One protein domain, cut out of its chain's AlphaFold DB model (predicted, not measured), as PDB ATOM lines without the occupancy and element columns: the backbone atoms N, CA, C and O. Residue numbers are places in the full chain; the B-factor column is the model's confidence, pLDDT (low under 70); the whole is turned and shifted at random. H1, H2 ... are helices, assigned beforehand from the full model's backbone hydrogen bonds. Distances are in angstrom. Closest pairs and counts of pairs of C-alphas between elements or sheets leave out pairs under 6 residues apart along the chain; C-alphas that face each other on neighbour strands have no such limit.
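This is residues 514 to 709 of the 851 residues of an uncharacterized protein of Vibrio anguillarum (UniProt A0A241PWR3). One long helix, H1, is the shaft of a rod; H5 folds back along its later half, and each end bears a different group of parts. Near the end of H1, H4 packs on H5, with H2, H3 and a long link round that end; along the earlier half of H1 sits a cluster of H7 to H11, in which H9 crosses H1, and residues 704 to 709 stick out free. The printed part has 196 residues, with eleven named helices in the order H1 to H11 and no named strand, so its class is all helix. It is loose, with a radius of gyration of the C-alphas of 23.0 A, and spans 77 by 31 by 27 A.

H1, residues 515 to 551, and H9, residues 661 to 684, are the hubs, touching four other helices each. H1 touches H5, residues 600 to 625, at a shallow tilt of 32 degrees, opposite ways; the closest C-alphas are those of Ala 539 and Glu 617, 4.5 A apart. H4, residues 584 to 593, forms a helical hairpin with H5, touching its residues 610 to 614 alone; the tilt of 36 degrees is only just steep, and the closest C-alphas are those of Leu 584 and Leu 614, 6.4 A apart. H2, residues 554 to 557, and H1 only just touch, with 3 pairs of C-alphas within 8 A, and only at the corner; the closest are those of Trp 549 and Ile 557, 7.3 A apart. H3, residues 570 to 575, touches no helix. H6, residues 627 to 630, touches none either, but is near H1. H9 touches H1 with residues 663 to 667 alone, at 71 degrees, only just about perpendicular; the C-alphas of Glu 523 and Lys 667 are closest, 7.3 A apart. H9 forms helical hairpins with H8, residues 642 to 649, and H10, residues 686 to 693; the closest C-alphas are those of Met 644 and Leu 670, 6.0 A apart, and of Ser 681 and Leu 689, 5.7 A apart. H8 and H10 touch, the same way at a shallow tilt of 27 degrees, closest at the C-alphas of Leu 643 and Gln 692, 5.2 A apart. H7, residues 637 to 640, touches H8 only at the corner, closest at the C-alphas of Glu 638 and Ala 645, 5.3 A apart. H11, residues 696 to 707, and H1 only just touch, with 3 pairs of C-alphas within 8 A; the closest are those of Glu 518 and Tyr 699, 7.2 A apart. The helices' packing is part aligned, part crossed. Every O i to N i+4 pair is within hydrogen-bond range in H1, H4, H8, H10 and H11, against 1 of 2 in H3, 20 of 22 in H5 and 18 of 20 in H9; H2, H6 and H7 are too short for such a pair.

H1 is 53.6 A long, from C-alpha 515 at (43.838, 137.711, 33.204) to C-alpha 551 at (-8.926, 132.990, 41.115). H5 is 37.3 A long, with a kink of 26 degrees near residue 609. H9 is 33.8 A long, with a kink of 26 degrees near residue 678. H11 is 17.4 A long and ends at C-alpha 707, (48.532, 147.989, 25.492); H4 is 14.4 A long.

The C-alphas of Ser 597 and Ser 709, the two farthest apart, are 77.2 A apart. The printed part has no cut. The links from H2 to H3 and from H8 to H9 are long, of 12 and 11 residues. The mean pLDDT of the printed part is 78.5; 47 residues are under 70, among them residues 622 to 630 and 693 to 702.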
ATOM      1  N   ASP A 514      46.006 139.573  36.891       83.38
ATOM      2  CA  ASP A 514      45.758 138.188  36.492       83.38
ATOM      3  C   ASP A 514      44.568 138.127  35.524       83.38
ATOM      4  O   ASP A 514      43.412 138.298  35.924       83.38
ATOM      5  N   ALA A 515      44.851 137.844  34.249       81.00
ATOM      6  CA  ALA A 515      43.838 137.711  33.204       81.00
ATOM      7  C   ALA A 515      42.723 136.721  33.561       81.00
ATOM      8  O   ALA A 515      41.555 136.986  33.276       81.00
ATOM      9  N   ASN A 516      43.048 135.607  34.226       83.25
ATOM     10  CA  ASN A 516      42.046 134.613  34.598       83.25
ATOM     11  C   ASN A 516      41.106 135.160  35.669       83.25
ATOM     12  O   ASN A 516      39.903 134.924  35.594       83.25
ATOM     13  N   GLN A 517      41.628 135.892  36.655       86.62
ATOM     14  CA  GLN A 517      40.800 136.475  37.715       86.62
ATOM     15  C   GLN A 517      39.876 137.566  37.174       86.62
ATOM     16  O   GLN A 517      38.702 137.615  37.543       86.62
ATOM     17  N   GLU A 518      40.377 138.425  36.286       85.00
ATOM     18  CA  GLU A 518      39.571 139.501  35.705       85.00
ATOM     19  C   GLU A 518      38.525 138.969  34.713       85.00
ATOM     20  O   GLU A 518      37.384 139.440  34.697       85.00
ATOM     21  N   GLU A 519      38.865 137.939  33.933       85.19
ATOM     22  CA  GLU A 519      37.909 137.275  33.045       85.19
ATOM     23  C   GLU A 519      36.843 136.508  33.840       85.19
ATOM     24  O   GLU A 519      35.658 136.580  33.513       85.19
ATOM     25  N   GLN A 520      37.229 135.837  34.929       88.44
ATOM     26  CA  GLN A 520      36.280 135.197  35.845       88.44
ATOM     27  C   GLN A 520      35.344 136.218  36.487       88.44
ATOM     28  O   GLN A 520      34.141 135.970  36.565       88.44
ATOM     29  N   TRP A 521      35.858 137.373  36.918       86.81
ATOM     30  CA  TRP A 521      35.019 138.449  37.446       86.81
ATOM     31  C   TRP A 521      34.003 138.926  36.400       86.81
ATOM     32  O   TRP A 521      32.818 139.062  36.717       86.81
ATOM     33  N   PHE A 522      34.430 139.115  35.146       84.75
ATOM     34  CA  PHE A 522      33.554 139.505  34.039       84.75
ATOM     35  C   PHE A 522      32.457 138.456  33.775       84.75
ATOM     36  O   PHE A 522      31.274 138.793  33.682       84.75
ATOM     37  N   GLU A 523      32.822 137.172  33.733       89.62
ATOM     38  CA  GLU A 523      31.878 136.055  33.582       89.62
ATOM     39  C   GLU A 523      30.885 135.951  34.744       89.62
ATOM     40  O   GLU A 523      29.697 135.676  34.531       89.62
ATOM     41  N   GLN A 524      31.343 136.204  35.971       90.44
ATOM     42  CA  GLN A 524      30.490 136.219  37.156       90.44
ATOM     43  C   GLN A 524      29.422 137.310  37.062       90.44
ATOM     44  O   GLN A 524      28.270 137.033  37.392       90.44
ATOM     45  N   GLN A 525      29.739 138.504  36.541       84.25
ATOM     46  CA  GLN A 525      28.729 139.558  36.352       84.25
ATOM     47  C   GLN A 525      27.592 139.100  35.427       84.25
ATOM     48  O   GLN A 525      26.413 139.297  35.732       84.25
ATOM     49  N   ILE A 526      27.932 138.432  34.322       90.50
ATOM     50  CA  ILE A 526      26.952 137.914  33.354       90.50
ATOM     51  C   ILE A 526      26.143 136.762  33.964       90.50
ATOM     52  O   ILE A 526      24.923 136.691  33.803       90.50
ATOM     53  N   THR A 527      26.811 135.876  34.699       92.06
ATOM     54  CA  THR A 527      26.178 134.719  35.342       92.06
ATOM     55  C   THR A 527      25.206 135.154  36.438       92.06
ATOM     56  O   THR A 527      24.072 134.675  36.478       92.06
ATOM     57  N   HIS A 528      25.591 136.103  37.293       87.19
ATOM     58  CA  HIS A 528      24.716 136.645  38.335       87.19
ATOM     59  C   HIS A 528      23.555 137.454  37.744       87.19
ATOM     60  O   HIS A 528      22.430 137.356  38.237       87.19
ATOM     61  N   TYR A 529      23.774 138.168  36.634       90.12
ATOM     62  CA  TYR A 529      22.675 138.759  35.870       90.12
ATOM     63  C   TYR A 529      21.705 137.686  35.353       90.12
ATOM     64  O   TYR A 529      20.490 137.844  35.481       90.12
ATOM     65  N   SER A 530      22.208 136.557  34.847       92.31
ATOM     66  CA  SER A 530      21.355 135.449  34.403       92.31
ATOM     67  C   SER A 530      20.528 134.849  35.543       92.31
ATOM     68  O   SER A 530      19.317 134.670  35.404       92.31
ATOM     69  N   GLN A 531      21.149 134.628  36.706       91.69
ATOM     70  CA  GLN A 531      20.465 134.159  37.917       91.69
ATOM     71  C   GLN A 531      19.383 135.146  38.375       91.69
ATOM     72  O   GLN A 531      18.273 134.731  38.714       91.69
ATOM     73  N   GLN A 532      19.661 136.453  38.314       89.38
ATOM     74  CA  GLN A 532      18.677 137.494  38.603       89.38
ATOM     75  C   GLN A 532      17.468 137.406  37.652       89.38
ATOM     76  O   GLN A 532      16.322 137.482  38.107       89.38
ATOM     77  N   GLN A 533      17.686 137.222  36.345       93.00
ATOM     78  CA  GLN A 533      16.592 137.084  35.371       93.00
ATOM     79  C   GLN A 533      15.808 135.777  35.563       93.00
ATOM     80  O   GLN A 533      14.576 135.781  35.489       93.00
ATOM     81  N   ALA A 534      16.490 134.672  35.878       91.75
ATOM     82  CA  ALA A 534      15.854 133.399  36.207       91.75
ATOM     83  C   ALA A 534      14.944 133.525  37.437       91.75
ATOM     84  O   ALA A 534      13.783 133.116  37.384       91.75
ATOM     85  N   ALA A 535      15.426 134.165  38.507       89.31
ATOM     86  CA  ALA A 535      14.648 134.397  39.720       89.31
ATOM     87  C   ALA A 535      13.421 135.284  39.457       89.31
ATOM     88  O   ALA A 535      12.314 134.915  39.848       89.31
ATOM     89  N   LYS A 536      13.570 136.393  38.710       88.50
ATOM     90  CA  LYS A 536      12.437 137.240  38.275       88.50
ATOM     91  C   LYS A 536      11.385 136.431  37.507       88.50
ATOM     92  O   LYS A 536      10.184 136.571  37.754       88.50
ATOM     93  N   ASN A 537      11.827 135.579  36.583       91.25
ATOM     94  CA  ASN A 537      10.939 134.758  35.763       91.25
ATOM     95  C   ASN A 537      10.231 133.670  36.580       91.25
ATOM     96  O   ASN A 537       9.031 133.465  36.388       91.25
ATOM     97  N   ASN A 538      10.938 133.009  37.498       91.94
ATOM     98  CA  ASN A 538      10.369 131.988  38.379       91.94
ATOM     99  C   ASN A 538       9.349 132.598  39.346       91.94
ATOM    100  O   ASN A 538       8.216 132.131  39.384       91.94
ATOM    101  N   ALA A 539       9.682 133.718  39.997       89.75
ATOM    102  CA  ALA A 539       8.751 134.466  40.845       89.75
ATOM    103  C   ALA A 539       7.458 134.833  40.104       89.75
ATOM    104  O   ALA A 539       6.350 134.640  40.608       89.75
ATOM    105  N   LYS A 540       7.582 135.332  38.867       90.81
ATOM    106  CA  LYS A 540       6.426 135.686  38.034       90.81
ATOM    107  C   LYS A 540       5.575 134.461  37.680       90.81
ATOM    108  O   LYS A 540       4.347 134.561  37.701       90.81
ATOM    109  N   LYS A 541       6.204 133.328  37.352       91.56
ATOM    110  CA  LYS A 541       5.519 132.063  37.031       91.56
ATOM    111  C   LYS A 541       4.800 131.491  38.252       91.56
ATOM    112  O   LYS A 541       3.607 131.219  38.158       91.56
ATOM    113  N   ASP A 542       5.479 131.377  39.388       91.50
ATOM    114  CA  ASP A 542       4.912 130.803  40.612       91.50
ATOM    115  C   ASP A 542       3.781 131.673  41.164       91.50
ATOM    116  O   ASP A 542       2.714 131.165  41.519       91.50
ATOM    117  N   ARG A 543       3.940 133.003  41.125       89.81
ATOM    118  CA  ARG A 543       2.850 133.930  41.447       89.81
ATOM    119  C   ARG A 543       1.660 133.731  40.513       89.81
ATOM    120  O   ARG A 543       0.527 133.639  40.980       89.81
ATOM    121  N   ALA A 544       1.887 133.631  39.204       89.00
ATOM    122  CA  ALA A 544       0.807 133.376  38.254       89.00
ATOM    123  C   ALA A 544       0.107 132.031  38.515       89.00
ATOM    124  O   ALA A 544      -1.111 131.959  38.372       89.00
ATOM    125  N   LEU A 545       0.835 130.995  38.953       89.12
ATOM    126  CA  LEU A 545       0.262 129.706  39.346       89.12
ATOM    127  C   LEU A 545      -0.621 129.830  40.592       89.12
ATOM    128  O   LEU A 545      -1.757 129.362  40.561       89.12
ATOM    129  N   VAL A 546      -0.170 130.513  41.649       88.38
ATOM    130  CA  VAL A 546      -1.001 130.764  42.844       88.38
ATOM    131  C   VAL A 546      -2.268 131.532  42.468       88.38
ATOM    132  O   VAL A 546      -3.368 131.129  42.840       88.38
ATOM    133  N   HIS A 547      -2.144 132.591  41.663       88.19
ATOM    134  CA  HIS A 547      -3.300 133.360  41.198       88.19
ATOM    135  C   HIS A 547      -4.230 132.528  40.298       88.19
ATOM    136  O   HIS A 547      -5.448 132.651  40.420       88.19
ATOM    137  N   LYS A 548      -3.688 131.653  39.438       87.81
ATOM    138  CA  LYS A 548      -4.471 130.706  38.628       87.81
ATOM    139  C   LYS A 548      -5.264 129.764  39.530       87.81
ATOM    140  O   LYS A 548      -6.455 129.620  39.316       87.81
ATOM    141  N   TRP A 549      -4.655 129.160  40.550       86.19
ATOM    142  CA  TRP A 549      -5.346 128.212  41.434       86.19
ATOM    143  C   TRP A 549      -6.353 128.879  42.387       86.19
ATOM    144  O   TRP A 549      -7.392 128.286  42.698       86.19
ATOM    145  N   LEU A 550      -6.088 130.124  42.800       86.31
ATOM    146  CA  LEU A 550      -6.949 130.894  43.701       86.31
ATOM    147  C   LEU A 550      -8.141 131.553  42.987       86.31
ATOM    148  O   LEU A 550      -9.269 131.448  43.464       86.31
ATOM    149  N   PHE A 551      -7.911 132.207  41.842       86.06
ATOM    150  CA  PHE A 551      -8.926 132.990  41.115       86.06
ATOM    151  C   PHE A 551      -9.394 132.348  39.804       86.06
ATOM    152  O   PHE A 551     -10.328 132.849  39.177       86.06
ATOM    153  N   GLY A 552      -8.738 131.279  39.351       79.19
ATOM    154  CA  GLY A 552      -9.068 130.618  38.096       79.19
ATOM    155  C   GLY A 552     -10.414 129.906  38.151       79.19
ATOM    156  O   GLY A 552     -10.774 129.252  39.138       79.19
ATOM    157  N   SER A 553     -11.143 130.025  37.043       76.31
ATOM    158  CA  SER A 553     -12.382 129.284  36.814       76.31
ATOM    159  C   SER A 553     -12.117 127.781  36.745       76.31
ATOM    160  O   SER A 553     -11.034 127.344  36.352       76.31
ATOM    161  N   ASP A 554     -13.129 126.973  37.056       71.00
ATOM    162  CA  ASP A 554     -13.022 125.509  36.998       71.00
ATOM    163  C   ASP A 554     -12.606 125.010  35.604       71.00
ATOM    164  O   ASP A 554     -11.899 124.015  35.493       71.00
ATOM    165  N   ALA A 555     -12.961 125.737  34.536       70.25
ATOM    166  CA  ALA A 555     -12.545 125.435  33.167       70.25
ATOM    167  C   ALA A 555     -11.036 125.631  32.921       70.25
ATOM    168  O   ALA A 555     -10.464 124.918  32.103       70.25
ATOM    169  N   GLN A 556     -10.382 126.560  33.624       74.06
ATOM    170  CA  GLN A 556      -8.951 126.871  33.462       74.06
ATOM    171  C   GLN A 556      -8.022 125.895  34.199       74.06
ATOM    172  O   GLN A 556      -6.812 125.915  33.974       74.06
ATOM    173  N   ILE A 557      -8.572 125.076  35.099       78.12
ATOM    174  CA  ILE A 557      -7.822 124.138  35.951       78.12
ATOM    175  C   ILE A 557      -8.320 122.694  35.738       78.12
ATOM    176  O   ILE A 557      -7.797 121.748  36.318       78.12
ATOM    177  N   LYS A 558      -9.319 122.502  34.868       68.50
ATOM    178  CA  LYS A 558     -10.025 121.233  34.654       68.50
ATOM    179  C   LYS A 558      -9.103 120.065  34.297       68.50
ATOM    180  O   LYS A 558      -9.330 118.961  34.775       68.50
ATOM    181  N   ASP A 559      -8.068 120.319  33.501       71.25
ATOM    182  CA  ASP A 559      -7.114 119.295  33.054       71.25
ATOM    183  C   ASP A 559      -6.066 118.945  34.131       71.25
ATOM    184  O   ASP A 559      -5.448 117.885  34.088       71.25
ATOM    185  N   GLU A 560      -5.890 119.819  35.126       74.06
ATOM    186  CA  GLU A 560      -4.935 119.680  36.235       74.06
ATOM    187  C   GLU A 560      -5.624 119.249  37.546       74.06
ATOM    188  O   GLU A 560      -4.949 119.023  38.554       74.06
ATOM    189  N   CYS A 561      -6.959 119.119  37.552       75.31
ATOM    190  CA  CYS A 561      -7.735 118.741  38.728       75.31
ATOM    191  C   CYS A 561      -8.630 117.512  38.493       75.31
ATOM    192  O   CYS A 561      -9.605 117.593  37.746       75.31
ATOM    193  N   PRO A 562      -8.369 116.386  39.182       64.94
ATOM    194  CA  PRO A 562      -9.070 115.135  38.915       64.94
ATOM    195  C   PRO A 562     -10.533 115.121  39.400       64.94
ATOM    196  O   PRO A 562     -11.377 114.654  38.644       64.94
ATOM    197  N   HIS A 563     -10.871 115.648  40.595       66.69
ATOM    198  CA  HIS A 563     -12.254 115.720  41.126       66.69
ATOM    199  C   HIS A 563     -12.445 116.834  42.177       66.69
ATOM    200  O   HIS A 563     -11.503 117.160  42.892       66.69
ATOM    201  N   ASN A 564     -13.685 117.344  42.316       63.44
ATOM    202  CA  ASN A 564     -14.120 118.388  43.264       63.44
ATOM    203  C   ASN A 564     -13.199 119.609  43.239       63.44
ATOM    204  O   ASN A 564     -12.315 119.709  44.069       63.44
ATOM    205  N   CYS A 565     -13.368 120.541  42.306       69.69
ATOM    206  CA  CYS A 565     -12.452 121.678  42.172       69.69
ATOM    207  C   CYS A 565     -13.140 123.034  42.228       69.69
ATOM    208  O   CYS A 565     -12.670 123.971  41.602       69.69
ATOM    209  N   GLU A 566     -14.225 123.146  42.986       74.06
ATOM    210  CA  GLU A 566     -14.926 124.417  43.158       74.06
ATOM    211  C   GLU A 566     -13.997 125.454  43.805       74.06
ATOM    212  O   GLU A 566     -13.343 125.185  44.819       74.06
ATOM    213  N   GLY A 567     -13.896 126.622  43.173       72.94
ATOM    214  CA  GLY A 567     -13.144 127.762  43.692       72.94
ATOM    215  C   GLY A 567     -13.886 128.519  44.797       72.94
ATOM    216  O   GLY A 567     -15.064 128.293  45.072       72.94
ATOM    217  N   TRP A 568     -13.195 129.471  45.421       80.44
ATOM    218  CA  TRP A 568     -13.814 130.382  46.382       80.44
ATOM    219  C   TRP A 568     -14.788 131.339  45.685       80.44
ATOM    220  O   TRP A 568     -14.537 131.826  44.583       80.44
ATOM    221  N   ASN A 569     -15.894 131.660  46.358       79.38
ATOM    222  CA  ASN A 569     -16.821 132.679  45.878       79.38
ATOM    223  C   ASN A 569     -16.120 134.052  45.836       79.38
ATOM    224  O   ASN A 569     -15.575 134.502  46.846       79.38
ATOM    225  N   ALA A 570     -16.186 134.742  44.695       77.12
ATOM    226  CA  ALA A 570     -15.581 136.061  44.505       77.12
ATOM    227  C   ALA A 570     -16.027 137.085  45.568       77.12
ATOM    228  O   ALA A 570     -15.193 137.783  46.136       77.12
ATOM    229  N   GLY A 571     -17.315 137.103  45.933       77.12
ATOM    230  CA  GLY A 571     -17.842 138.001  46.966       77.12
ATOM    231  C   GLY A 571     -17.455 137.612  48.399       77.12
ATOM    232  O   GLY A 571     -17.699 138.375  49.334       77.12
ATOM    233  N   TYR A 572     -16.893 136.417  48.615       82.62
ATOM    234  CA  TYR A 572     -16.247 136.053  49.881       82.62
ATOM    235  C   TYR A 572     -14.799 136.553  49.913       82.62
ATOM    236  O   TYR A 572     -14.419 137.194  50.890       82.62
ATOM    237  N   LEU A 573     -14.026 136.328  48.844       82.38
ATOM    238  CA  LEU A 573     -12.642 136.812  48.746       82.38
ATOM    239  C   LEU A 573     -12.567 138.342  48.850       82.38
ATOM    240  O   LEU A 573     -11.738 138.863  49.592       82.38
ATOM    241  N   GLU A 574     -13.498 139.058  48.216       80.56
ATOM    242  CA  GLU A 574     -13.584 140.521  48.296       80.56
ATOM    243  C   GLU A 574     -13.853 141.015  49.730       80.56
ATOM    244  O   GLU A 574     -13.215 141.960  50.188       80.56
ATOM    245  N   ARG A 575     -14.708 140.320  50.497       81.81
ATOM    246  CA  ARG A 575     -14.949 140.618  51.925       81.81
ATOM    247  C   ARG A 575     -13.731 140.363  52.817       81.81
ATOM    248  O   ARG A 575     -13.662 140.926  53.904       81.81
ATOM    249  N   GLN A 576     -12.804 139.519  52.371       80.44
ATOM    250  CA  GLN A 576     -11.528 139.245  53.037       80.44
ATOM    251  C   GLN A 576     -10.379 140.110  52.483       80.44
ATOM    252  O   GLN A 576      -9.224 139.875  52.823       80.44
ATOM    253  N   ASN A 577     -10.672 141.112  51.640       82.06
ATOM    254  CA  ASN A 577      -9.687 141.958  50.951       82.06
ATOM    255  C   ASN A 577      -8.688 141.180  50.064       82.06
ATOM    256  O   ASN A 577      -7.567 141.638  49.822       82.06
ATOM    257  N   ILE A 578      -9.087 140.015  49.543       86.31
ATOM    258  CA  ILE A 578      -8.289 139.199  48.622       86.31
ATOM    259  C   ILE A 578      -8.794 139.388  47.188       86.31
ATOM    260  O   ILE A 578      -9.956 139.139  46.874       86.31
ATOM    261  N   SER A 579      -7.904 139.827  46.301       84.88
ATOM    262  CA  SER A 579      -8.181 140.143  44.896       84.88
ATOM    263  C   SER A 579      -7.044 139.672  43.983       84.88
ATOM    264  O   SER A 579      -5.955 139.343  44.455       84.88
ATOM    265  N   GLN A 580      -7.247 139.718  42.660       81.25
ATOM    266  CA  GLN A 580      -6.185 139.415  41.687       81.25
ATOM    267  C   GLN A 580      -4.945 140.321  41.808       81.25
ATOM    268  O   GLN A 580      -3.904 139.985  41.248       81.25
ATOM    269  N   HIS A 581      -5.028 141.437  42.535       81.19
ATOM    270  CA  HIS A 581      -3.909 142.348  42.779       81.19
ATOM    271  C   HIS A 581      -3.281 142.198  44.169       81.19
ATOM    272  O   HIS A 581      -2.268 142.844  44.438       81.19
ATOM    273  N   SER A 582      -3.841 141.356  45.043       82.12
ATOM    274  CA  SER A 582      -3.289 141.120  46.380       82.12
ATOM    275  C   SER A 582      -1.867 140.552  46.296       82.12
ATOM    276  O   SER A 582      -1.521 139.833  45.352       82.12
ATOM    277  N   SER A 583      -1.023 140.904  47.271       81.56
ATOM    278  CA  SER A 583       0.332 140.351  47.357       81.56
ATOM    279  C   SER A 583       0.293 138.892  47.816       81.56
ATOM    280  O   SER A 583      -0.643 138.484  48.510       81.56
ATOM    281  N   LEU A 584       1.328 138.104  47.494       81.38
ATOM    282  CA  LEU A 584       1.436 136.729  47.998       81.38
ATOM    283  C   LEU A 584       1.475 136.690  49.531       81.38
ATOM    284  O   LEU A 584       0.945 135.763  50.137       81.38
ATOM    285  N   SER A 585       2.027 137.729  50.164       77.44
ATOM    286  CA  SER A 585       2.042 137.859  51.622       77.44
ATOM    287  C   SER A 585       0.643 138.063  52.223       77.44
ATOM    288  O   SER A 585       0.346 137.503  53.276       77.44
ATOM    289  N   ASP A 586      -0.236 138.818  51.554       80.12
ATOM    290  CA  ASP A 586      -1.625 139.007  51.995       80.12
ATOM    291  C   ASP A 586      -2.434 137.722  51.794       80.12
ATOM    292  O   ASP A 586      -3.188 137.323  52.678       80.12
ATOM    293  N   ILE A 587      -2.215 137.037  50.664       83.06
ATOM    294  CA  ILE A 587      -2.831 135.740  50.357       83.06
ATOM    295  C   ILE A 587      -2.394 134.680  51.377       83.06
ATOM    296  O   ILE A 587      -3.231 133.932  51.873       83.06
ATOM    297  N   SER A 588      -1.110 134.629  51.734       81.19
ATOM    298  CA  SER A 588      -0.583 133.686  52.726       81.19
ATOM    299  C   SER A 588      -1.144 133.931  54.126       81.19
ATOM    300  O   SER A 588      -1.523 132.971  54.792       81.19
ATOM    301  N   ARG A 589      -1.250 135.199  54.549       76.19
ATOM    302  CA  ARG A 589      -1.867 135.565  55.834       76.19
ATOM    303  C   ARG A 589      -3.335 135.148  55.886       76.19
ATOM    304  O   ARG A 589      -3.736 134.477  56.829       76.19
ATOM    305  N   TRP A 590      -4.105 135.458  54.842       85.00
ATOM    306  CA  TRP A 590      -5.495 135.009  54.739       85.00
ATOM    307  C   TRP A 590      -5.618 133.478  54.763       85.00
ATOM    308  O   TRP A 590      -6.487 132.947  55.448       85.00
ATOM    309  N   PHE A 591      -4.746 132.765  54.045       83.31
ATOM    310  CA  PHE A 591      -4.782 131.304  53.972       83.31
ATOM    311  C   PHE A 591      -4.456 130.633  55.317       83.31
ATOM    312  O   PHE A 591      -5.011 129.580  55.613       83.31
ATOM    313  N   ALA A 592      -3.600 131.242  56.145       72.94
ATOM    314  CA  ALA A 592      -3.268 130.737  57.479       72.94
ATOM    315  C   ALA A 592      -4.433 130.864  58.482       72.94
ATOM    316  O   ALA A 592      -4.610 129.984  59.323       72.94
ATOM    317  N   ASP A 593      -5.244 131.919  58.360       69.88
ATOM    318  CA  ASP A 593      -6.389 132.193  59.244       69.88
ATOM    319  C   ASP A 593      -7.705 131.558  58.745       69.88
ATOM    320  O   ASP A 593      -8.758 131.655  59.384       69.88
ATOM    321  N   TYR A 594      -7.677 130.915  57.577       71.50
ATOM    322  CA  TYR A 594      -8.854 130.356  56.927       71.50
ATOM    323  C   TYR A 594      -9.319 129.045  57.586       71.50
ATOM    324  O   TYR A 594      -8.589 128.061  57.660       71.50
ATOM    325  N   SER A 595     -10.593 128.996  57.991       56.31
ATOM    326  CA  SER A 595     -11.244 127.796  58.534       56.31
ATOM    327  C   SER A 595     -12.596 127.546  57.845       56.31
ATOM    328  O   SER A 595     -13.653 127.887  58.383       56.31
ATOM    329  N   SER A 596     -12.611 127.028  56.612       62.00
ATOM    330  CA  SER A 596     -13.874 126.785  55.887       62.00
ATOM    331  C   SER A 596     -13.799 125.634  54.866       62.00
ATOM    332  O   SER A 596     -12.726 125.261  54.403       62.00
ATOM    333  N   SER A 597     -14.953 125.059  54.512       55.47
ATOM    334  CA  SER A 597     -15.115 123.834  53.711       55.47
ATOM    335  C   SER A 597     -15.196 124.090  52.196       55.47
ATOM    336  O   SER A 597     -16.238 123.861  51.578       55.47
ATOM    337  N   VAL A 598     -14.114 124.575  51.590       59.47
ATOM    338  CA  VAL A 598     -13.941 124.523  50.121       59.47
ATOM    339  C   VAL A 598     -13.303 123.173  49.767       59.47
ATOM    340  O   VAL A 598     -12.903 122.424  50.659       59.47
ATOM    341  N   SER A 599     -13.267 122.797  48.485       63.34
ATOM    342  CA  SER A 599     -12.632 121.549  48.063       63.34
ATOM    343  C   SER A 599     -11.247 121.350  48.691       63.34
ATOM    344  O   SER A 599     -10.310 122.115  48.444       63.34
ATOM    345  N   ARG A 600     -11.110 120.211  49.381       70.06
ATOM    346  CA  ARG A 600      -9.864 119.717  49.971       70.06
ATOM    347  C   ARG A 600      -8.698 119.681  48.971       70.06
ATOM    348  O   ARG A 600      -7.554 119.780  49.388       70.06
ATOM    349  N   TYR A 601      -8.954 119.539  47.665       78.50
ATOM    350  CA  TYR A 601      -7.886 119.430  46.663       78.50
ATOM    351  C   TYR A 601      -7.242 120.779  46.315       78.50
ATOM    352  O   TYR A 601      -6.015 120.880  46.325       78.50
ATOM    353  N   ARG A 602      -8.042 121.828  46.055       80.06
ATOM    354  CA  ARG A 602      -7.503 123.182  45.809       80.06
ATOM    355  C   ARG A 602      -6.783 123.722  47.038       80.06
ATOM    356  O   ARG A 602      -5.741 124.349  46.902       80.06
ATOM    357  N   GLU A 603      -7.322 123.445  48.221       79.81
ATOM    358  CA  GLU A 603      -6.701 123.805  49.494       79.81
ATOM    359  C   GLU A 603      -5.328 123.135  49.662       79.81
ATOM    360  O   GLU A 603      -4.343 123.829  49.892       79.81
ATOM    361  N   ILE A 604      -5.224 121.815  49.448       81.75
ATOM    362  CA  ILE A 604      -3.938 121.093  49.491       81.75
ATOM    363  C   ILE A 604      -2.951 121.655  48.459       81.75
ATOM    364  O   ILE A 604      -1.777 121.841  48.774       81.75
ATOM    365  N   LYS A 605      -3.410 121.953  47.236       85.69
ATOM    366  CA  LYS A 605      -2.543 122.509  46.188       85.69
ATOM    367  C   LYS A 605      -2.066 123.922  46.500       85.69
ATOM    368  O   LYS A 605      -0.896 124.213  46.286       85.69
ATOM    369  N   LEU A 606      -2.914 124.793  47.042       85.75
ATOM    370  CA  LEU A 606      -2.476 126.115  47.494       85.75
ATOM    371  C   LEU A 606      -1.536 126.031  48.703       85.75
ATOM    372  O   LEU A 606      -0.569 126.784  48.747       85.75
ATOM    373  N   ALA A 607      -1.755 125.092  49.630       82.56
ATOM    374  CA  ALA A 607      -0.841 124.856  50.748       82.56
ATOM    375  C   ALA A 607       0.567 124.428  50.284       82.56
ATOM    376  O   ALA A 607       1.548 124.730  50.958       82.56
ATOM    377  N   GLU A 608       0.673 123.762  49.130       86.00
ATOM    378  CA  GLU A 608       1.943 123.412  48.478       86.00
ATOM    379  C   GLU A 608       2.546 124.603  47.703       86.00
ATOM    380  O   GLU A 608       3.735 124.894  47.832       86.00
ATOM    381  N   LEU A 609       1.728 125.320  46.924       88.31
ATOM    382  CA  LEU A 609       2.187 126.368  46.002       88.31
ATOM    383  C   LEU A 609       2.513 127.705  46.683       88.31
ATOM    384  O   LEU A 609       3.425 128.399  46.239       88.31
ATOM    385  N   ILE A 610       1.782 128.096  47.735       86.19
ATOM    386  CA  ILE A 610       1.980 129.388  48.414       86.19
ATOM    387  C   ILE A 610       3.389 129.493  49.026       86.19
ATOM    388  O   ILE A 610       4.058 130.489  48.747       86.19
ATOM    389  N   PRO A 611       3.899 128.501  49.790       83.44
ATOM    390  CA  PRO A 611       5.266 128.551  50.309       83.44
ATOM    391  C   PRO A 611       6.327 128.632  49.205       83.44
ATOM    392  O   PRO A 611       7.288 129.384  49.341       83.44
ATOM    393  N   GLN A 612       6.141 127.900  48.100       86.81
ATOM    394  CA  GLN A 612       7.061 127.936  46.959       86.81
ATOM    395  C   GLN A 612       7.068 129.309  46.271       86.81
ATOM    396  O   GLN A 612       8.134 129.840  45.974       86.81
ATOM    397  N   ALA A 613       5.894 129.906  46.047       87.38
ATOM    398  CA  ALA A 613       5.778 131.210  45.399       87.38
ATOM    399  C   ALA A 613       6.311 132.359  46.270       87.38
ATOM    400  O   ALA A 613       6.879 133.316  45.748       87.38
ATOM    401  N   LEU A 614       6.146 132.266  47.594       82.19
ATOM    402  CA  LEU A 614       6.755 133.209  48.537       82.19
ATOM    403  C   LEU A 614       8.283 133.125  48.506       82.19
ATOM    404  O   LEU A 614       8.948 134.158  48.502       82.19
ATOM    405  N   GLU A 615       8.833 131.910  48.454       83.75
ATOM    406  CA  GLU A 615      10.275 131.686  48.351       83.75
ATOM    407  C   GLU A 615      10.836 132.254  47.037       83.75
ATOM    408  O   GLU A 615      11.840 132.966  47.052       83.75
ATOM    409  N   SER A 616      10.174 132.023  45.899       86.25
ATOM    410  CA  SER A 616      10.657 132.537  44.612       86.25
ATOM    411  C   SER A 616      10.513 134.056  44.466       86.25
ATOM    412  O   SER A 616      11.445 134.698  43.976       86.25
ATOM    413  N   GLU A 617       9.412 134.668  44.932       82.50
ATOM    414  CA  GLU A 617       9.264 136.139  44.973       82.50
ATOM    415  C   GLU A 617      10.363 136.778  45.821       82.50
ATOM    416  O   GLU A 617      10.933 137.809  45.456       82.50
ATOM    417  N   TRP A 618      10.725 136.129  46.918       76.38
ATOM    418  CA  TRP A 618      11.765 136.620  47.793       76.38
ATOM    419  C   TRP A 618      13.172 136.452  47.215       76.38
ATOM    420  O   TRP A 618      13.959 137.396  47.280       76.38
ATOM    421  N   GLN A 619      13.482 135.320  46.572       81.69
ATOM    422  CA  GLN A 619      14.754 135.141  45.855       81.69
ATOM    423  C   GLN A 619      14.911 136.200  44.756       81.69
ATOM    424  O   GLN A 619      15.990 136.768  44.574       81.69
ATOM    425  N   ALA A 620      13.819 136.545  44.067       75.56
ATOM    426  CA  ALA A 620      13.813 137.640  43.105       75.56
ATOM    427  C   ALA A 620      14.064 139.005  43.770       75.56
ATOM    428  O   ALA A 620      14.851 139.791  43.241       75.56
ATOM    429  N   ILE A 621      13.453 139.299  44.924       71.44
ATOM    430  CA  ILE A 621      13.702 140.539  45.687       71.44
ATOM    431  C   ILE A 621      15.162 140.617  46.144       71.44
ATOM    432  O   ILE A 621      15.802 141.654  45.966       71.44
ATOM    433  N   GLN A 622      15.716 139.526  46.671       68.56
ATOM    434  CA  GLN A 622      17.108 139.453  47.105       68.56
ATOM    435  C   GLN A 622      18.064 139.796  45.954       68.56
ATOM    436  O   GLN A 622      18.939 140.647  46.111       68.56
ATOM    437  N   LEU A 623      17.860 139.195  44.782       68.25
ATOM    438  CA  LEU A 623      18.715 139.399  43.610       68.25
ATOM    439  C   LEU A 623      18.432 140.707  42.855       68.25
ATOM    440  O   LEU A 623      19.212 141.087  41.988       68.25
ATOM    441  N   THR A 624      17.350 141.425  43.158       60.84
ATOM    442  CA  THR A 624      17.043 142.730  42.535       60.84
ATOM    443  C   THR A 624      17.382 143.916  43.416       60.84
ATOM    444  O   THR A 624      17.883 144.919  42.923       60.84
ATOM    445  N   GLN A 625      17.121 143.823  44.715       63.19
ATOM    446  CA  GLN A 625      17.308 144.937  45.644       63.19
ATOM    447  C   GLN A 625      18.618 144.829  46.427       63.19
ATOM    448  O   GLN A 625      19.181 145.854  46.811       63.19
ATOM    449  N   PHE A 626      19.122 143.609  46.637       61.22
ATOM    450  CA  PHE A 626      20.282 143.327  47.486       61.22
ATOM    451  C   PHE A 626      21.345 142.485  46.768       61.22
ATOM    452  O   PHE A 626      22.092 141.754  47.417       61.22
ATOM    453  N   LEU A 627      21.435 142.598  45.434       61.09
ATOM    454  CA  LEU A 627      22.316 141.770  44.603       61.09
ATOM    455  C   LEU A 627      23.768 141.767  45.097       61.09
ATOM    456  O   LEU A 627      24.347 140.699  45.241       61.09
ATOM    457  N   SER A 628      24.321 142.933  45.433       56.72
ATOM    458  CA  SER A 628      25.704 143.067  45.911       56.72
ATOM    459  C   SER A 628      25.956 142.419  47.278       56.72
ATOM    460  O   SER A 628      27.088 142.081  47.603       56.72
ATOM    461  N   TYR A 629      24.913 142.207  48.084       60.91
ATOM    462  CA  TYR A 629      25.004 141.435  49.327       60.91
ATOM    463  C   TYR A 629      24.794 139.944  49.077       60.91
ATOM    464  O   TYR A 629      25.397 139.121  49.754       60.91
ATOM    465  N   ALA A 630      23.937 139.575  48.124       61.00
ATOM    466  CA  ALA A 630      23.705 138.183  47.755       61.00
ATOM    467  C   ALA A 630      24.935 137.566  47.069       61.00
ATOM    468  O   ALA A 630      25.329 136.448  47.422       61.00
ATOM    469  N   HIS A 631      25.543 138.344  46.171       70.56
ATOM    470  CA  HIS A 631      26.743 138.063  45.394       70.56
ATOM    471  C   HIS A 631      27.761 139.203  45.593       70.56
ATOM    472  O   HIS A 631      27.779 140.161  44.811       70.56
ATOM    473  N   PRO A 632      28.588 139.135  46.655       66.12
ATOM    474  CA  PRO A 632      29.708 140.054  46.842       66.12
ATOM    475  C   PRO A 632      30.567 140.155  45.576       66.12
ATOM    476  O   PRO A 632      30.847 139.141  44.942       66.12
ATOM    477  N   GLY A 633      30.950 141.376  45.193       58.94
ATOM    478  CA  GLY A 633      31.746 141.626  43.981       58.94
ATOM    479  C   GLY A 633      30.926 141.790  42.698       58.94
ATOM    480  O   GLY A 633      31.494 142.074  41.639       58.94
ATOM    481  N   SER A 634      29.594 141.677  42.780       70.06
ATOM    482  CA  SER A 634      28.693 141.955  41.663       70.06
ATOM    483  C   SER A 634      27.812 143.177  41.852       70.06
ATOM    484  O   SER A 634      27.450 143.561  42.967       70.06
ATOM    485  N   PHE A 635      27.436 143.775  40.724       63.66
ATOM    486  CA  PHE A 635      26.567 144.943  40.671       63.66
ATOM    487  C   PHE A 635      25.362 144.700  39.760       63.66
ATOM    488  O   PHE A 635      25.361 143.825  38.896       63.66
ATOM    489  N   ASP A 636      24.300 145.475  39.970       69.50
ATOM    490  CA  ASP A 636      23.085 145.362  39.165       69.50
ATOM    491  C   ASP A 636      23.300 145.997  37.787       69.50
ATOM    492  O   ASP A 636      23.344 147.225  37.664       69.50
ATOM    493  N   LEU A 637      23.411 145.159  36.754       76.06
ATOM    494  CA  LEU A 637      23.594 145.596  35.371       76.06
ATOM    495  C   LEU A 637      22.455 146.506  34.898       76.06
ATOM    496  O   LEU A 637      22.717 147.475  34.197       76.06
ATOM    497  N   GLU A 638      21.200 146.261  35.286       77.19
ATOM    498  CA  GLU A 638      20.076 147.086  34.815       77.19
ATOM    499  C   GLU A 638      20.140 148.511  35.371       77.19
ATOM    500  O   GLU A 638      19.689 149.453  34.717       77.19
ATOM    501  N   LYS A 639      20.708 148.665  36.571       69.69
ATOM    502  CA  LYS A 639      20.798 149.942  37.279       69.69
ATOM    503  C   LYS A 639      22.109 150.678  37.022       69.69
ATOM    504  O   LYS A 639      22.103 151.902  36.932       69.69
ATOM    505  N   HIS A 640      23.216 149.946  36.958       68.94
ATOM    506  CA  HIS A 640      24.565 150.508  36.951       68.94
ATOM    507  C   HIS A 640      25.297 150.320  35.616       68.94
ATOM    508  O   HIS A 640      26.270 151.023  35.387       68.94
ATOM    509  N   ALA A 641      24.820 149.448  34.721       74.12
ATOM    510  CA  ALA A 641      25.335 149.304  33.354       74.12
ATOM    511  C   ALA A 641      24.187 149.161  32.327       74.12
ATOM    512  O   ALA A 641      24.076 148.137  31.640       74.12
ATOM    513  N   PRO A 642      23.290 150.162  32.226       80.81
ATOM    514  CA  PRO A 642      22.052 150.055  31.452       80.81
ATOM    515  C   PRO A 642      22.277 149.759  29.963       80.81
ATOM    516  O   PRO A 642      21.457 149.067  29.356       80.81
ATOM    517  N   LEU A 643      23.390 150.219  29.377       85.62
ATOM    518  CA  LEU A 643      23.737 149.927  27.983       85.62
ATOM    519  C   LEU A 643      24.056 148.436  27.801       85.62
ATOM    520  O   LEU A 643      23.521 147.798  26.896       85.62
ATOM    521  N   MET A 644      24.817 147.854  28.731       85.38
ATOM    522  CA  MET A 644      25.157 146.425  28.740       85.38
ATOM    523  C   MET A 644      23.917 145.550  28.945       85.38
ATOM    524  O   MET A 644      23.692 144.583  28.214       85.38
ATOM    525  N   ALA A 645      23.058 145.920  29.899       88.00
ATOM    526  CA  ALA A 645      21.797 145.221  30.126       88.00
ATOM    527  C   ALA A 645      20.880 145.281  28.893       88.00
ATOM    528  O   ALA A 645      20.252 144.280  28.538       88.00
ATOM    529  N   SER A 646      20.806 146.439  28.224       92.69
ATOM    530  CA  SER A 646      20.028 146.602  26.993       92.69
ATOM    531  C   SER A 646      20.576 145.744  25.855       92.69
ATOM    532  O   SER A 646      19.788 145.125  25.142       92.69
ATOM    533  N   ALA A 647      21.896 145.668  25.692       91.06
ATOM    534  CA  ALA A 647      22.516 144.841  24.663       91.06
ATOM    535  C   ALA A 647      22.185 143.354  24.840       91.06
ATOM    536  O   ALA A 647      21.788 142.685  23.884       91.06
ATOM    537  N   LEU A 648      22.243 142.848  26.077       91.75
ATOM    538  CA  LEU A 648      21.835 141.476  26.383       91.75
ATOM    539  C   LEU A 648      20.334 141.257  26.142       91.75
ATOM    540  O   LEU A 648      19.957 140.241  25.566       91.75
ATOM    541  N   LYS A 649      19.468 142.205  26.523       92.44
ATOM    542  CA  LYS A 649      18.010 142.114  26.285       92.44
ATOM    543  C   LYS A 649      17.631 142.129  24.809       92.44
ATOM    544  O   LYS A 649      16.661 141.479  24.436       92.44
ATOM    545  N   ASN A 650      18.389 142.851  23.992       90.56
ATOM    546  CA  ASN A 650      18.182 142.915  22.549       90.56
ATOM    547  C   ASN A 650      18.780 141.704  21.811       90.56
ATOM    548  O   ASN A 650      18.572 141.558  20.607       90.56
ATOM    549  N   SER A 651      19.515 140.835  22.512       89.00
ATOM    550  CA  SER A 651      20.045 139.592  21.956       89.00
ATOM    551  C   SER A 651      18.973 138.494  21.869       89.00
ATOM    552  O   SER A 651      17.941 138.546  22.534       89.00
ATOM    553  N   THR A 652      19.228 137.453  21.072       87.00
ATOM    554  CA  THR A 652      18.356 136.265  20.972       87.00
ATOM    555  C   THR A 652      18.618 135.224  22.070       87.00
ATOM    556  O   THR A 652      18.164 134.087  21.949       87.00
ATOM    557  N   LEU A 653      19.403 135.558  23.099       89.44
ATOM    558  CA  LEU A 653      19.812 134.624  24.148       89.44
ATOM    559  C   LEU A 653      18.708 134.431  25.196       89.44
ATOM    560  O   LEU A 653      18.016 135.377  25.573       89.44
ATOM    561  N   ASP A 654      18.591 133.212  25.731       89.12
ATOM    562  CA  ASP A 654      17.794 132.978  26.936       89.12
ATOM    563  C   ASP A 654      18.555 133.489  28.164       89.12
ATOM    564  O   ASP A 654      19.402 132.804  28.742       89.12
ATOM    565  N   LEU A 655      18.232 134.716  28.567       90.31
ATOM    566  CA  LEU A 655      18.868 135.378  29.701       90.31
ATOM    567  C   LEU A 655      18.640 134.653  31.033       90.31
ATOM    568  O   LEU A 655      19.403 134.884  31.963       90.31
ATOM    569  N   ALA A 656      17.640 133.773  31.150       88.06
ATOM    570  CA  ALA A 656      17.406 132.996  32.370       88.06
ATOM    571  C   ALA A 656      18.291 131.738  32.470       88.06
ATOM    572  O   ALA A 656      18.254 131.056  33.494       88.06
ATOM    573  N   SER A 657      19.062 131.414  31.427       88.06
ATOM    574  CA  SER A 657      19.912 130.222  31.380       88.06
ATOM    575  C   SER A 657      21.170 130.448  30.528       88.06
ATOM    576  O   SER A 657      21.406 129.758  29.527       88.06
ATOM    577  N   LEU A 658      22.015 131.402  30.932       87.62
ATOM    578  CA  LEU A 658      23.320 131.620  30.303       87.62
ATOM    579  C   LEU A 658      24.338 130.596  30.831       87.62
ATOM    580  O   LEU A 658      24.713 130.625  32.000       87.62
ATOM    581  N   SER A 659      24.773 129.665  29.978       85.69
ATOM    582  CA  SER A 659      25.793 128.657  30.298       85.69
ATOM    583  C   SER A 659      26.476 128.133  29.029       85.69
ATOM    584  O   SER A 659      25.901 128.164  27.940       85.69
ATOM    585  N   GLY A 660      27.718 127.655  29.147       84.62
ATOM    586  CA  GLY A 660      28.478 127.127  28.008       84.62
ATOM    587  C   GLY A 660      28.554 128.129  26.847       84.62
ATOM    588  O   GLY A 660      28.989 129.265  27.030       84.62
ATOM    589  N   ASN A 661      28.084 127.732  25.660       83.56
ATOM    590  CA  ASN A 661      28.133 128.577  24.461       83.56
ATOM    591  C   ASN A 661      27.303 129.866  24.578       83.56
ATOM    592  O   ASN A 661      27.713 130.889  24.038       83.56
ATOM    593  N   SER A 662      26.160 129.860  25.277       84.50
ATOM    594  CA  SER A 662      25.347 131.082  25.415       84.50
ATOM    595  C   SER A 662      26.020 132.125  26.307       84.50
ATOM    596  O   SER A 662      25.849 133.320  26.076       84.50
ATOM    597  N   LEU A 663      26.837 131.685  27.273       86.00
ATOM    598  CA  LEU A 663      27.675 132.572  28.077       86.00
ATOM    599  C   LEU A 663      28.783 133.207  27.226       86.00
ATOM    600  O   LEU A 663      28.976 134.415  27.308       86.00
ATOM    601  N   GLN A 664      29.455 132.436  26.364       84.19
ATOM    602  CA  GLN A 664      30.490 132.988  25.477       84.19
ATOM    603  C   GLN A 664      29.924 134.041  24.515       84.19
ATOM    604  O   GLN A 664      30.458 135.143  24.432       84.19
ATOM    605  N   ILE A 665      28.772 133.772  23.891       82.62
ATOM    606  CA  ILE A 665      28.106 134.753  23.017       82.62
ATOM    607  C   ILE A 665      27.719 136.019  23.803       82.62
ATOM    608  O   ILE A 665      27.867 137.133  23.304       82.62
ATOM    609  N   ALA A 666      27.246 135.878  25.047       86.69
ATOM    610  CA  ALA A 666      26.938 137.029  25.897       86.69
ATOM    611  C   ALA A 666      28.185 137.880  26.190       86.69
ATOM    612  O   ALA A 666      28.108 139.109  26.134       86.69
ATOM    613  N   LYS A 667      29.336 137.247  26.454       89.50
ATOM    614  CA  LYS A 667      30.613 137.945  26.668       89.50
ATOM    615  C   LYS A 667      31.029 138.747  25.440       89.50
ATOM    616  O   LYS A 667      31.364 139.918  25.583       89.50
ATOM    617  N   GLU A 668      30.976 138.147  24.253       84.38
ATOM    618  CA  GLU A 668      31.317 138.819  22.990       84.38
ATOM    619  C   GLU A 668      30.418 140.032  22.726       84.38
ATOM    620  O   GLU A 668      30.909 141.103  22.363       84.38
ATOM    621  N   ILE A 669      29.106 139.895  22.965       87.94
ATOM    622  CA  ILE A 669      28.152 141.007  22.844       87.94
ATOM    623  C   ILE A 669      28.563 142.152  23.768       87.94
ATOM    624  O   ILE A 669      28.689 143.283  23.307       87.94
ATOM    625  N   LEU A 670      28.805 141.867  25.051       89.50
ATOM    626  CA  LEU A 670      29.197 142.898  26.010       89.50
ATOM    627  C   LEU A 670      30.552 143.526  25.666       89.50
ATOM    628  O   LEU A 670      30.682 144.745  25.725       89.50
ATOM    629  N   LYS A 671      31.548 142.730  25.259       87.62
ATOM    630  CA  LYS A 671      32.869 143.230  24.844       87.62
ATOM    631  C   LYS A 671      32.770 144.184  23.659       87.62
ATOM    632  O   LYS A 671      33.335 145.274  23.715       87.62
ATOM    633  N   ARG A 672      31.985 143.842  22.637       85.19
ATOM    634  CA  ARG A 672      31.744 144.725  21.488       85.19
ATOM    635  C   ARG A 672      31.068 146.037  21.897       85.19
ATOM    636  O   ARG A 672      31.501 147.107  21.478       85.19
ATOM    637  N   GLU A 673      30.045 145.961  22.739       87.75
ATOM    638  CA  GLU A 673      29.322 147.146  23.221       87.75
ATOM    639  C   GLU A 673      30.199 148.036  24.106       87.75
ATOM    640  O   GLU A 673      30.096 149.262  24.048       87.75
ATOM    641  N   MET A 674      31.110 147.451  24.891       82.06
ATOM    642  CA  MET A 674      32.109 148.209  25.645       82.06
ATOM    643  C   MET A 674      33.022 149.010  24.712       82.06
ATOM    644  O   MET A 674      33.210 150.204  24.947       82.06
ATOM    645  N   ILE A 675      33.545 148.400  23.637       78.56
ATOM    646  CA  ILE A 675      34.369 149.106  22.633       78.56
ATOM    647  C   ILE A 675      33.592 150.283  22.039       78.56
ATOM    648  O   ILE A 675      34.114 151.398  21.929       78.56
ATOM    649  N   GLU A 676      32.335 150.054  21.657       81.44
ATOM    650  CA  GLU A 676      31.505 151.095  21.062       81.44
ATOM    651  C   GLU A 676      31.247 152.240  22.050       81.44
ATOM    652  O   GLU A 676      31.430 153.412  21.703       81.44
ATOM    653  N   ALA A 677      30.909 151.920  23.300       75.62
ATOM    654  CA  ALA A 677      30.701 152.909  24.350       75.62
ATOM    655  C   ALA A 677      31.969 153.737  24.617       75.62
ATOM    656  O   ALA A 677      31.894 154.966  24.696       75.62
ATOM    657  N   ILE A 678      33.145 153.101  24.677       71.81
ATOM    658  CA  ILE A 678      34.435 153.791  24.841       71.81
ATOM    659  C   ILE A 678      34.682 154.750  23.674       71.81
ATOM    660  O   ILE A 678      35.058 155.902  23.893       71.81
ATOM    661  N   ASN A 679      34.403 154.340  22.438       71.88
ATOM    662  CA  ASN A 679      34.541 155.224  21.283       71.88
ATOM    663  C   ASN A 679      33.570 156.414  21.330       71.88
ATOM    664  O   ASN A 679      33.973 157.540  21.034       71.88
ATOM    665  N   GLN A 680      32.324 156.202  21.761       77.06
ATOM    666  CA  GLN A 680      31.348 157.282  21.939       77.06
ATOM    667  C   GLN A 680      31.720 158.237  23.086       77.06
ATOM    668  O   GLN A 680      31.398 159.430  23.024       77.06
ATOM    669  N   SER A 681      32.432 157.753  24.110       70.69
ATOM    670  CA  SER A 681      32.862 158.570  25.253       70.69
ATOM    671  C   SER A 681      33.776 159.727  24.848       70.69
ATOM    672  O   SER A 681      33.716 160.787  25.467       70.69
ATOM    673  N   LYS A 682      34.519 159.597  23.737       69.38
ATOM    674  CA  LYS A 682      35.357 160.674  23.177       69.38
ATOM    675  C   LYS A 682      34.564 161.954  22.892       69.38
ATOM    676  O   LYS A 682      35.127 163.041  22.931       69.38
ATOM    677  N   GLN A 683      33.269 161.827  22.600       72.75
ATOM    678  CA  GLN A 683      32.368 162.958  22.354       72.75
ATOM    679  C   GLN A 683      31.459 163.264  23.551       72.75
ATOM    680  O   GLN A 683      31.097 164.417  23.761       72.75
ATOM    681  N   LYS A 684      31.061 162.239  24.318       64.00
ATOM    682  CA  LYS A 684      30.048 162.348  25.384       64.00
ATOM    683  C   LYS A 684      30.618 162.518  26.799       64.00
ATOM    684  O   LYS A 684      29.855 162.817  27.714       64.00
ATOM    685  N   GLY A 685      31.925 162.344  26.979       57.59
ATOM    686  CA  GLY A 685      32.612 162.439  28.265       57.59
ATOM    687  C   GLY A 685      32.645 161.131  29.066       57.59
ATOM    688  O   GLY A 685      31.916 160.172  28.791       57.59
ATOM    689  N   THR A 686      33.513 161.108  30.080       56.72
ATOM    690  CA  THR A 686      33.776 159.963  30.971       56.72
ATOM    691  C   THR A 686      32.618 159.668  31.923       56.72
ATOM    692  O   THR A 686      32.275 158.504  32.111       56.72
ATOM    693  N   ASP A 687      31.953 160.695  32.460       56.66
ATOM    694  CA  ASP A 687      30.800 160.523  33.360       56.66
ATOM    695  C   ASP A 687      29.640 159.798  32.669       56.66
ATOM    696  O   ASP A 687      28.984 158.931  33.252       56.66
ATOM    697  N   TRP A 688      29.419 160.110  31.386       79.12
ATOM    698  CA  TRP A 688      28.453 159.388  30.571       79.12
ATOM    699  C   TRP A 688      28.858 157.920  30.437       79.12
ATOM    700  O   TRP A 688      28.035 157.054  30.729       79.12
ATOM    701  N   LEU A 689      30.112 157.629  30.073       61.91
ATOM    702  CA  LEU A 689      30.604 156.257  29.913       61.91
ATOM    703  C   LEU A 689      30.373 155.430  31.183       61.91
ATOM    704  O   LEU A 689      29.722 154.388  31.118       61.91
ATOM    705  N   ILE A 690      30.819 155.936  32.336       59.34
ATOM    706  CA  ILE A 690      30.668 155.266  33.637       59.34
ATOM    707  C   ILE A 690      29.186 155.021  33.949       59.34
ATOM    708  O   ILE A 690      28.821 153.927  34.369       59.34
ATOM    709  N   SER A 691      28.304 155.988  33.670       64.88
ATOM    710  CA  SER A 691      26.859 155.816  33.883       64.88
ATOM    711  C   SER A 691      26.209 154.758  32.979       64.88
ATOM    712  O   SER A 691      25.140 154.250  33.313       64.88
ATOM    713  N   GLN A 692      26.809 154.454  31.821       75.56
ATOM    714  CA  GLN A 692      26.248 153.529  30.833       75.56
ATOM    715  C   GLN A 692      26.778 152.104  30.970       75.56
ATOM    716  O   GLN A 692      26.027 151.158  30.713       75.56
ATOM    717  N   ILE A 693      28.047 151.948  31.348       67.38
ATOM    718  CA  ILE A 693      28.723 150.645  31.390       67.38
ATOM    719  C   ILE A 693      29.121 150.217  32.807       67.38
ATOM    720  O   ILE A 693      29.563 149.088  32.988       67.38
ATOM    721  N   GLY A 694      28.935 151.064  33.821       65.31
ATOM    722  CA  GLY A 694      29.238 150.730  35.214       65.31
ATOM    723  C   GLY A 694      30.693 150.322  35.399       65.31
ATOM    724  O   GLY A 694      31.572 150.820  34.697       65.31
ATOM    725  N   ASP A 695      30.956 149.371  36.294       65.94
ATOM    726  CA  ASP A 695      32.317 148.919  36.625       65.94
ATOM    727  C   ASP A 695      33.021 148.174  35.479       65.94
ATOM    728  O   ASP A 695      34.224 147.925  35.556       65.94
ATOM    729  N   PHE A 696      32.331 147.867  34.374       68.75
ATOM    730  CA  PHE A 696      32.970 147.282  33.193       68.75
ATOM    731  C   PHE A 696      34.022 148.206  32.555       68.75
ATOM    732  O   PHE A 696      34.923 147.726  31.867       68.75
ATOM    733  N   HIS A 697      33.980 149.518  32.825       66.50
ATOM    734  CA  HIS A 697      35.039 150.433  32.391       66.50
ATOM    735  C   HIS A 697      36.418 150.056  32.966       66.50
ATOM    736  O   HIS A 697      37.419 150.252  32.282       66.50
ATOM    737  N   ARG A 698      36.481 149.473  34.177       65.88
ATOM    738  CA  ARG A 698      37.733 149.016  34.804       65.88
ATOM    739  C   ARG A 698      38.391 147.915  33.982       65.88
ATOM    740  O   ARG A 698      39.589 147.969  33.739       65.88
ATOM    741  N   TYR A 699      37.596 146.953  33.512       69.62
ATOM    742  CA  TYR A 699      38.076 145.861  32.665       69.62
ATOM    743  C   TYR A 699      38.726 146.409  31.386       69.62
ATOM    744  O   TYR A 699      39.848 146.043  31.045       69.62
ATOM    745  N   ALA A 700      38.076 147.372  30.729       67.44
ATOM    746  CA  ALA A 700      38.643 148.025  29.553       67.44
ATOM    747  C   ALA A 700      39.875 148.894  29.867       67.44
ATOM    748  O   ALA A 700      40.789 148.968  29.047       67.44
ATOM    749  N   ALA A 701      39.922 149.535  31.039       63.94
ATOM    750  CA  ALA A 701      41.062 150.338  31.472       63.94
ATOM    751  C   ALA A 701      42.318 149.483  31.715       63.94
ATOM    752  O   ALA A 701      43.403 149.899  31.321       63.94
ATOM    753  N   ILE A 702      42.168 148.278  32.283       68.56
ATOM    754  CA  ILE A 702      43.275 147.318  32.454       68.56
ATOM    755  C   ILE A 702      43.845 146.926  31.088       68.56
ATOM    756  O   ILE A 702      45.051 147.020  30.873       68.56
ATOM    757  N   VAL A 703      42.976 146.553  30.142       71.44
ATOM    758  CA  VAL A 703      43.394 146.205  28.773       71.44
ATOM    759  C   VAL A 703      44.105 147.377  28.110       71.44
ATOM    760  O   VAL A 703      45.187 147.220  27.551       71.44
ATOM    761  N   HIS A 704      43.528 148.574  28.205       69.88
ATOM    762  CA  HIS A 704      44.139 149.775  27.654       69.88
ATOM    763  C   HIS A 704      45.546 150.004  28.219       69.88
ATOM    764  O   HIS A 704      46.475 150.200  27.443       69.88
ATOM    765  N   GLN A 705      45.708 149.893  29.538       67.81
ATOM    766  CA  GLN A 705      46.987 150.076  30.212       67.81
ATOM    767  C   GLN A 705      48.047 149.041  29.819       67.81
ATOM    768  O   GLN A 705      49.214 149.405  29.665       67.81
ATOM    769  N   GLN A 706      47.663 147.772  29.640       73.94
ATOM    770  CA  GLN A 706      48.573 146.740  29.131       73.94
ATOM    771  C   GLN A 706      49.076 147.107  27.726       73.94
ATOM    772  O   GLN A 706      50.267 147.001  27.448       73.94
ATOM    773  N   HIS A 707      48.188 147.611  26.864       71.31
ATOM    774  CA  HIS A 707      48.532 147.989  25.492       71.31
ATOM    775  C   HIS A 707      49.297 149.311  25.358       71.31
ATOM    776  O   HIS A 707      49.982 149.492  24.354       71.31
ATOM    777  N   THR A 708      49.210 150.221  26.331       64.94
ATOM    778  CA  THR A 708      49.944 151.501  26.322       64.94
ATOM    779  C   THR A 708      51.237 151.487  27.131       64.94
ATOM    780  O   THR A 708      51.877 152.529  27.255       64.94
ATOM    781  N   SER A 709      51.623 150.345  27.702       76.81
ATOM    782  CA  SER A 709      52.905 150.212  28.398       76.81
ATOM    783  C   SER A 709      54.077 150.473  27.450       76.81
ATOM    784  O   SER A 709      54.077 149.973  26.327       76.81
TER     785      SER A 709